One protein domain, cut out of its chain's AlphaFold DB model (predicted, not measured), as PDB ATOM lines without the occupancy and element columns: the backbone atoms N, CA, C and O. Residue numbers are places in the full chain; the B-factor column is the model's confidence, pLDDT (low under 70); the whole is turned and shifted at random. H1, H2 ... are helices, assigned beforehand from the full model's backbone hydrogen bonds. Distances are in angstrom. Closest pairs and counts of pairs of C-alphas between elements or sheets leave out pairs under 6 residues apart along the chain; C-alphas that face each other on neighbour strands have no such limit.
ATOM      1  N   ALA A   8      -6.100 -20.429  46.679       90.75
ATOM      2  CA  ALA A   8      -6.524 -20.937  45.374       90.75
ATOM      3  C   ALA A   8      -7.648 -21.979  45.512       90.75
ATOM      4  O   ALA A   8      -8.673 -21.876  44.846       90.75
ATOM      5  N   GLU A   9      -7.499 -22.916  46.448       94.88
ATOM      6  CA  GLU A   9      -8.520 -23.929  46.738       94.88
ATOM      7  C   GLU A   9      -9.810 -23.291  47.273       94.88
ATOM      8  O   GLU A   9     -10.909 -23.689  46.891       94.88
ATOM      9  N   ARG A  10      -9.704 -22.245  48.108       95.69
ATOM     10  CA  ARG A  10     -10.867 -21.460  48.546       95.69
ATOM     11  C   ARG A  10     -11.582 -20.810  47.362       95.69
ATOM     12  O   ARG A  10     -12.801 -20.925  47.277       95.69
ATOM     13  N   ALA A  11     -10.841 -20.170  46.457       96.12
ATOM     14  CA  ALA A  11     -11.423 -19.511  45.291       96.12
ATOM     15  C   ALA A  11     -12.190 -20.496  44.393       96.12
ATOM     16  O   ALA A  11     -13.253 -20.160  43.869       96.12
ATOM     17  N   ASP A  12     -11.694 -21.725  44.248       96.81
ATOM     18  CA  ASP A  12     -12.384 -22.773  43.494       96.81
ATOM     19  C   ASP A  12     -13.667 -23.241  44.184       96.81
ATOM     20  O   ASP A  12     -14.714 -23.321  43.535       96.81
ATOM     21  N   VAL A  13     -13.629 -23.462  45.501       94.75
ATOM     22  CA  VAL A  13     -14.822 -23.812  46.293       94.75
ATOM     23  C   VAL A  13     -15.897 -22.729  46.192       94.75
ATOM     24  O   VAL A  13     -17.073 -23.046  45.987       94.75
ATOM     25  N   ASP A  14     -15.513 -21.457  46.286       96.62
ATOM     26  CA  ASP A  14     -16.449 -20.335  46.211       96.62
ATOM     27  C   ASP A  14     -17.096 -20.245  44.820       96.62
ATOM     28  O   ASP A  14     -18.315 -20.086  44.697       96.62
ATOM     29  N   ARG A  15     -16.298 -20.433  43.761       97.62
ATOM     30  CA  ARG A  15     -16.769 -20.439  42.369       97.62
ATOM     31  C   ARG A  15     -17.775 -21.560  42.110       97.62
ATOM     32  O   ARG A  15     -18.840 -21.309  41.546       97.62
ATOM     33  N   VAL A  16     -17.460 -22.784  42.537       96.75
ATOM     34  CA  VAL A  16     -18.348 -23.949  42.379       96.75
ATOM     35  C   VAL A  16     -19.626 -23.767  43.196       96.75
ATOM     36  O   VAL A  16     -20.717 -24.026  42.692       96.75
ATOM     37  N   THR A  17     -19.519 -23.246  44.419       96.00
ATOM     38  CA  THR A  17     -20.677 -22.954  45.278       96.00
ATOM     39  C   THR A  17     -21.623 -21.945  44.628       96.00
ATOM     40  O   THR A  17     -22.841 -22.142  44.632       96.00
ATOM     41  N   ALA A  18     -21.086 -20.875  44.034       97.81
ATOM     42  CA  ALA A  18     -21.886 -19.874  43.334       97.81
ATOM     43  C   ALA A  18     -22.610 -20.465  42.111       97.81
ATOM     44  O   ALA A  18     -23.809 -20.233  41.927       97.81
ATOM     45  N   ALA A  19     -21.909 -21.272  41.310       97.94
ATOM     46  CA  ALA A  19     -22.499 -21.957  40.162       97.94
ATOM     47  C   ALA A  19     -23.619 -22.923  40.588       97.94
ATOM     48  O   ALA A  19     -24.723 -22.866  40.047       97.94
ATOM     49  N   ALA A  20     -23.382 -23.747  41.613       96.31
ATOM     50  CA  ALA A  20     -24.366 -24.698  42.123       96.31
ATOM     51  C   ALA A  20     -25.623 -24.002  42.670       96.31
ATOM     52  O   ALA A  20     -26.735 -24.406  42.342       96.31
ATOM     53  N   ARG A  21     -25.472 -22.912  43.437       97.31
ATOM     54  CA  ARG A  21     -26.614 -22.109  43.917       97.31
ATOM     55  C   ARG A  21     -27.419 -21.487  42.781       97.31
ATOM     56  O   ARG A  21     -28.635 -21.380  42.902       97.31
ATOM     57  N   THR A  22     -26.752 -21.087  41.699       97.88
ATOM     58  CA  THR A  22     -27.408 -20.519  40.513       97.88
ATOM     59  C   THR A  22     -28.252 -21.569  39.792       97.88
ATOM     60  O   THR A  22     -29.380 -21.283  39.408       97.88
ATOM     61  N   VAL A  23     -27.723 -22.785  39.636       97.38
ATOM     62  CA  VAL A  23     -28.398 -23.878  38.917       97.38
ATOM     63  C   VAL A  23     -29.511 -24.518  39.751       97.38
ATOM     64  O   VAL A  23     -30.595 -24.764  39.234       97.38
ATOM     65  N   LEU A  24     -29.256 -24.792  41.032       95.25
ATOM     66  CA  LEU A  24     -30.181 -25.524  41.906       95.25
ATOM     67  C   LEU A  24     -31.205 -24.614  42.596       95.25
ATOM     68  O   LEU A  24     -32.266 -25.074  43.013       95.25
ATOM     69  N   GLY A  25     -30.883 -23.331  42.761       97.69
ATOM     70  CA  GLY A  25     -31.583 -22.444  43.683       97.69
ATOM     71  C   GLY A  25     -31.113 -22.619  45.132       97.69
ATOM     72  O   GLY A  25     -30.618 -23.671  45.544       97.69
ATOM     73  N   ALA A  26     -31.260 -21.559  45.930       94.12
ATOM     74  CA  ALA A  26     -30.732 -21.516  47.295       94.12
ATOM     75  C   ALA A  26     -31.307 -22.595  48.245       94.12
ATOM     76  O   ALA A  26     -30.508 -23.189  48.971       94.12
ATOM     77  N   PRO A  27     -32.624 -22.902  48.245       95.94
ATOM     78  CA  PRO A  27     -33.179 -23.921  49.143       95.94
ATOM     79  C   PRO A  27     -32.676 -25.333  48.824       95.94
ATOM     80  O   PRO A  27     -32.187 -26.024  49.715       95.94
ATOM     81  N   ALA A  28     -32.716 -25.733  47.548       94.69
ATOM     82  CA  ALA A  28     -32.274 -27.061  47.124       94.69
ATOM     83  C   ALA A  28     -30.759 -27.251  47.309       94.69
ATOM     84  O   ALA A  28     -30.310 -28.326  47.701       94.69
ATOM     85  N   PHE A  29     -29.965 -26.195  47.088       95.56
ATOM     86  CA  PHE A  29     -28.539 -26.214  47.412       95.56
ATOM     87  C   PHE A  29     -28.300 -26.472  48.905       95.56
ATOM     88  O   PHE A  29     -27.469 -27.310  49.243       95.56
ATOM     89  N   ALA A  30     -29.005 -25.761  49.794       94.56
ATOM     90  CA  ALA A  30     -28.821 -25.904  51.237       94.56
ATOM     91  C   ALA A  30     -29.157 -27.324  51.714       94.56
ATOM     92  O   ALA A  30     -28.381 -27.925  52.448       94.56
ATOM     93  N   GLU A  31     -30.262 -27.888  51.226       93.94
ATOM     94  CA  GLU A  31     -30.681 -29.247  51.570       93.94
ATOM     95  C   GLU A  31     -29.669 -30.305  51.091       93.94
ATOM     96  O   GLU A  31     -29.299 -31.213  51.841       93.94
ATOM     97  N   ALA A  32     -29.153 -30.157  49.865       90.69
ATOM     98  CA  ALA A  32     -28.123 -31.042  49.333       90.69
ATOM     99  C   ALA A  32     -26.785 -30.914  50.084       90.69
ATOM    100  O   ALA A  32     -26.156 -31.931  50.375       90.69
ATOM    101  N   PHE A  33     -26.371 -29.689  50.428       90.44
ATOM    102  CA  PHE A  33     -25.137 -29.421  51.174       90.44
ATOM    103  C   PHE A  33     -25.184 -30.023  52.585       90.44
ATOM    104  O   PHE A  33     -24.239 -30.689  53.008       90.44
ATOM    105  N   ASP A  34     -26.305 -29.857  53.286       91.38
ATOM    106  CA  ASP A  34     -26.512 -30.406  54.626       91.38
ATOM    107  C   ASP A  34     -26.512 -31.936  54.644       91.38
ATOM    108  O   ASP A  34     -26.010 -32.540  55.591       91.38
ATOM    109  N   ARG A  35     -27.072 -32.579  53.612       86.25
ATOM    110  CA  ARG A  35     -26.999 -34.038  53.458       86.25
ATOM    111  C   ARG A  35     -25.556 -34.499  53.258       86.25
ATOM    112  O   ARG A  35     -25.096 -35.332  54.032       86.25
ATOM    113  N   GLY A  36     -24.832 -33.899  52.309       82.56
ATOM    114  CA  GLY A  36     -23.440 -34.266  52.024       82.56
ATOM    115  C   GLY A  36     -22.495 -34.040  53.210       82.56
ATOM    116  O   GLY A  36     -21.567 -34.813  53.415       82.56
ATOM    117  N   GLY A  37     -22.761 -33.040  54.060       82.38
ATOM    118  CA  GLY A  37     -21.990 -32.801  55.286       82.38
ATOM    119  C   GLY A  37     -22.116 -33.893  56.358       82.38
ATOM    120  O   GLY A  37     -21.342 -33.891  57.316       82.38
ATOM    121  N   ARG A  38     -23.081 -34.814  56.226       82.56
ATOM    122  CA  ARG A  38     -23.282 -35.954  57.141       82.56
ATOM    123  C   ARG A  38     -22.717 -37.264  56.594       82.56
ATOM    124  O   ARG A  38     -22.685 -38.248  57.329       82.56
ATOM    125  N   GLU A  39     -22.300 -37.283  55.335       79.44
ATOM    126  CA  GLU A  39     -21.766 -38.469  54.674       79.44
ATOM    127  C   GLU A  39     -20.250 -38.550  54.835       79.44
ATOM    128  O   GLU A  39     -19.541 -37.541  54.892       79.44
ATOM    129  N   SER A  40     -19.734 -39.776  54.906       84.19
ATOM    130  CA  SER A  40     -18.302 -39.982  54.737       84.19
ATOM    131  C   SER A  40     -17.915 -39.644  53.294       84.19
ATOM    132  O   SER A  40     -18.711 -39.813  52.367       84.19
ATOM    133  N   ALA A  41     -16.675 -39.200  53.073       79.31
ATOM    134  CA  ALA A  41     -16.187 -38.952  51.715       79.31
ATOM    135  C   ALA A  41     -16.310 -40.206  50.824       79.31
ATOM    136  O   ALA A  41     -16.573 -40.102  49.629       79.31
ATOM    137  N   GLU A  42     -16.158 -41.394  51.409       85.19
ATOM    138  CA  GLU A  42     -16.259 -42.679  50.712       85.19
ATOM    139  C   GLU A  42     -17.695 -43.008  50.289       85.19
ATOM    140  O   GLU A  42     -17.905 -43.539  49.195       85.19
ATOM    141  N   ASP A  43     -18.689 -42.678  51.116       85.06
ATOM    142  CA  ASP A  43     -20.100 -42.865  50.773       85.06
ATOM    143  C   ASP A  43     -20.554 -41.844  49.721       85.06
ATOM    144  O   ASP A  43     -21.158 -42.236  48.721       85.06
ATOM    145  N   ALA A  44     -20.142 -40.579  49.858       82.62
ATOM    146  CA  ALA A  44     -20.439 -39.528  48.883       82.62
ATOM    147  C   ALA A  44     -19.875 -39.850  47.483       82.62
ATOM    148  O   ALA A  44     -20.552 -39.680  46.467       82.62
ATOM    149  N   VAL A  45     -18.641 -40.371  47.407       86.75
ATOM    150  CA  VAL A  45     -18.033 -40.818  46.138       86.75
ATOM    151  C   VAL A  45     -18.811 -41.988  45.529       86.75
ATOM    152  O   VAL A  45     -19.003 -42.030  44.311       86.75
ATOM    153  N   ARG A  46     -19.273 -42.938  46.353       87.69
ATOM    154  CA  ARG A  46     -20.049 -44.099  45.893       87.69
ATOM    155  C   ARG A  46     -21.384 -43.676  45.284       87.69
ATOM    156  O   ARG A  46     -21.726 -44.151  44.202       87.69
ATOM    157  N   GLU A  47     -22.105 -42.774  45.942       85.50
ATOM    158  CA  GLU A  47     -23.386 -42.258  45.453       85.50
ATOM    159  C   GLU A  47     -23.215 -41.437  44.170       85.50
ATOM    160  O   GLU A  47     -23.918 -41.674  43.185       85.50
ATOM    161  N   ALA A  48     -22.222 -40.541  44.128       85.19
ATOM    162  CA  ALA A  48     -21.919 -39.758  42.933       85.19
ATOM    163  C   ALA A  48     -21.589 -40.652  41.727       85.19
ATOM    164  O   ALA A  48     -22.050 -40.385  40.616       85.19
ATOM    165  N   ARG A  49     -20.834 -41.740  41.935       90.00
ATOM    166  CA  ARG A  49     -20.520 -42.709  40.877       90.00
ATOM    167  C   ARG A  49     -21.780 -43.382  40.332       90.00
ATOM    168  O   ARG A  49     -21.948 -43.427  39.117       90.00
ATOM    169  N   ALA A  50     -22.671 -43.844  41.211       89.62
ATOM    170  CA  ALA A  50     -23.929 -44.474  40.812       89.62
ATOM    171  C   ALA A  50     -24.836 -43.511  40.022       89.62
ATOM    172  O   ALA A  50     -25.426 -43.896  39.013       89.62
ATOM    173  N   LEU A  51     -24.902 -42.241  40.434       86.12
ATOM    174  CA  LEU A  51     -25.625 -41.193  39.709       86.12
ATOM    175  C   LEU A  51     -25.045 -40.956  38.313       86.12
ATOM    176  O   LEU A  51     -25.790 -40.930  37.338       86.12
ATOM    177  N   LEU A  52     -23.723 -40.812  38.202       87.19
ATOM    178  CA  LEU A  52     -23.054 -40.605  36.916       87.19
ATOM    179  C   LEU A  52     -23.258 -41.788  35.964       87.19
ATOM    180  O   LEU A  52     -23.518 -41.574  34.784       87.19
ATOM    181  N   GLU A  53     -23.205 -43.022  36.470       89.44
ATOM    182  CA  GLU A  53     -23.507 -44.231  35.691       89.44
ATOM    183  C   GLU A  53     -24.940 -44.238  35.150       89.44
ATOM    184  O   GLU A  53     -25.179 -44.735  34.054       89.44
ATOM    185  N   HIS A  54     -25.890 -43.653  35.880       79.19
ATOM    186  CA  HIS A  54     -27.280 -43.527  35.440       79.19
ATOM    187  C   HIS A  54     -27.512 -42.395  34.431       79.19
ATOM    188  O   HIS A  54     -28.476 -42.429  33.669       79.19
ATOM    189  N   LEU A  55     -26.639 -41.386  34.427       80.06
ATOM    190  CA  LEU A  55     -26.713 -40.237  33.523       80.06
ATOM    191  C   LEU A  55     -26.038 -40.494  32.169       80.06
ATOM    192  O   LEU A  55     -26.283 -39.750  31.218       80.06
ATOM    193  N   VAL A  56     -25.210 -41.534  32.061       73.69
ATOM    194  CA  VAL A  56     -24.640 -41.983  30.788       73.69
ATOM    195  C   VAL A  56     -25.602 -43.003  30.158       73.69
ATOM    196  O   VAL A  56     -25.767 -44.090  30.712       73.69
TER     197      VAL A  56
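Overview. This is residues 8 to 56 of the 60 residues of an uncharacterized protein of Streptomyces anulatus (UniProt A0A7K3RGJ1). What does the model look like? It is a loose, open zigzag of three helices: H1 and H3 are two separate legs, and the shorter H2 slants between them, making one corner with the end of H1 and another with the start of H3. The legs do not meet, and the space between H1 and H3 is bridged by H2 and the tight link after it. What is it made of, and how large is it? The printed part has 49 residues with three named helices in the order H1, H2, H3 and no named strand, and its class is all helix. It is loose, with a radius of gyration of the C-alphas of 12.2 A, and the C-alphas span 27 by 22 by 22 A.

Along the chain. Where is the longest helix? H1 takes residues 8 to 24 and measures 24.3 A from first to last C-alpha, beginning at C-alpha 8 at (-6.524, -20.937, 45.374). Which helix follows it? H2 takes residues 26 to 36, 15.4 A from first to last C-alpha, and begins at C-alpha 26 at (-30.732, -21.516, 47.295). Where does the last helix end? H3 takes residues 41 to 55, 21.1 A long, and ends at C-alpha 55 at (-26.713, -40.237, 33.523).

Arrangement. How does H1 stand to H2? They are close but not clearly touching, with the closest C-alphas, those of Arg 21 and Phe 29, 5.7 A apart. They run opposite ways at a steep tilt of 57 degrees. How does H2 stand to H3? They too are close but not clearly touching, and their closest C-alphas, those of Gly 36 and Ala 44, are 6.8 A apart. They run opposite ways, also at a steep tilt of 57 degrees. Do H1 and H3 come together? H1 and H3 are apart, with no C-alpha of the one within 8 A of the other. Are the helix backbones well formed? In H1, H2 and H3 every O i to N i+4 pair is within hydrogen-bond range.

Size, cuts and confidence. How far does the printed part reach? The two C-alphas farthest apart, those of Ala 8 and His 54, are 32.2 A apart. Is there a cut or a long link? The printed part has no cut from residue 8 to 56, and the links H1 to H2 and H2 to H3 are both tight. Which stretches stand free, and is confidence low anywhere? Residues 8 to 16 of H1 stand free, and so do residues 37 to 43, of which 41 to 43 belong to H3, and residues 45 to 56, of which 45 to 55 belong to H3. The mean pLDDT of the printed part is 90.3, and no printed residue is under 70.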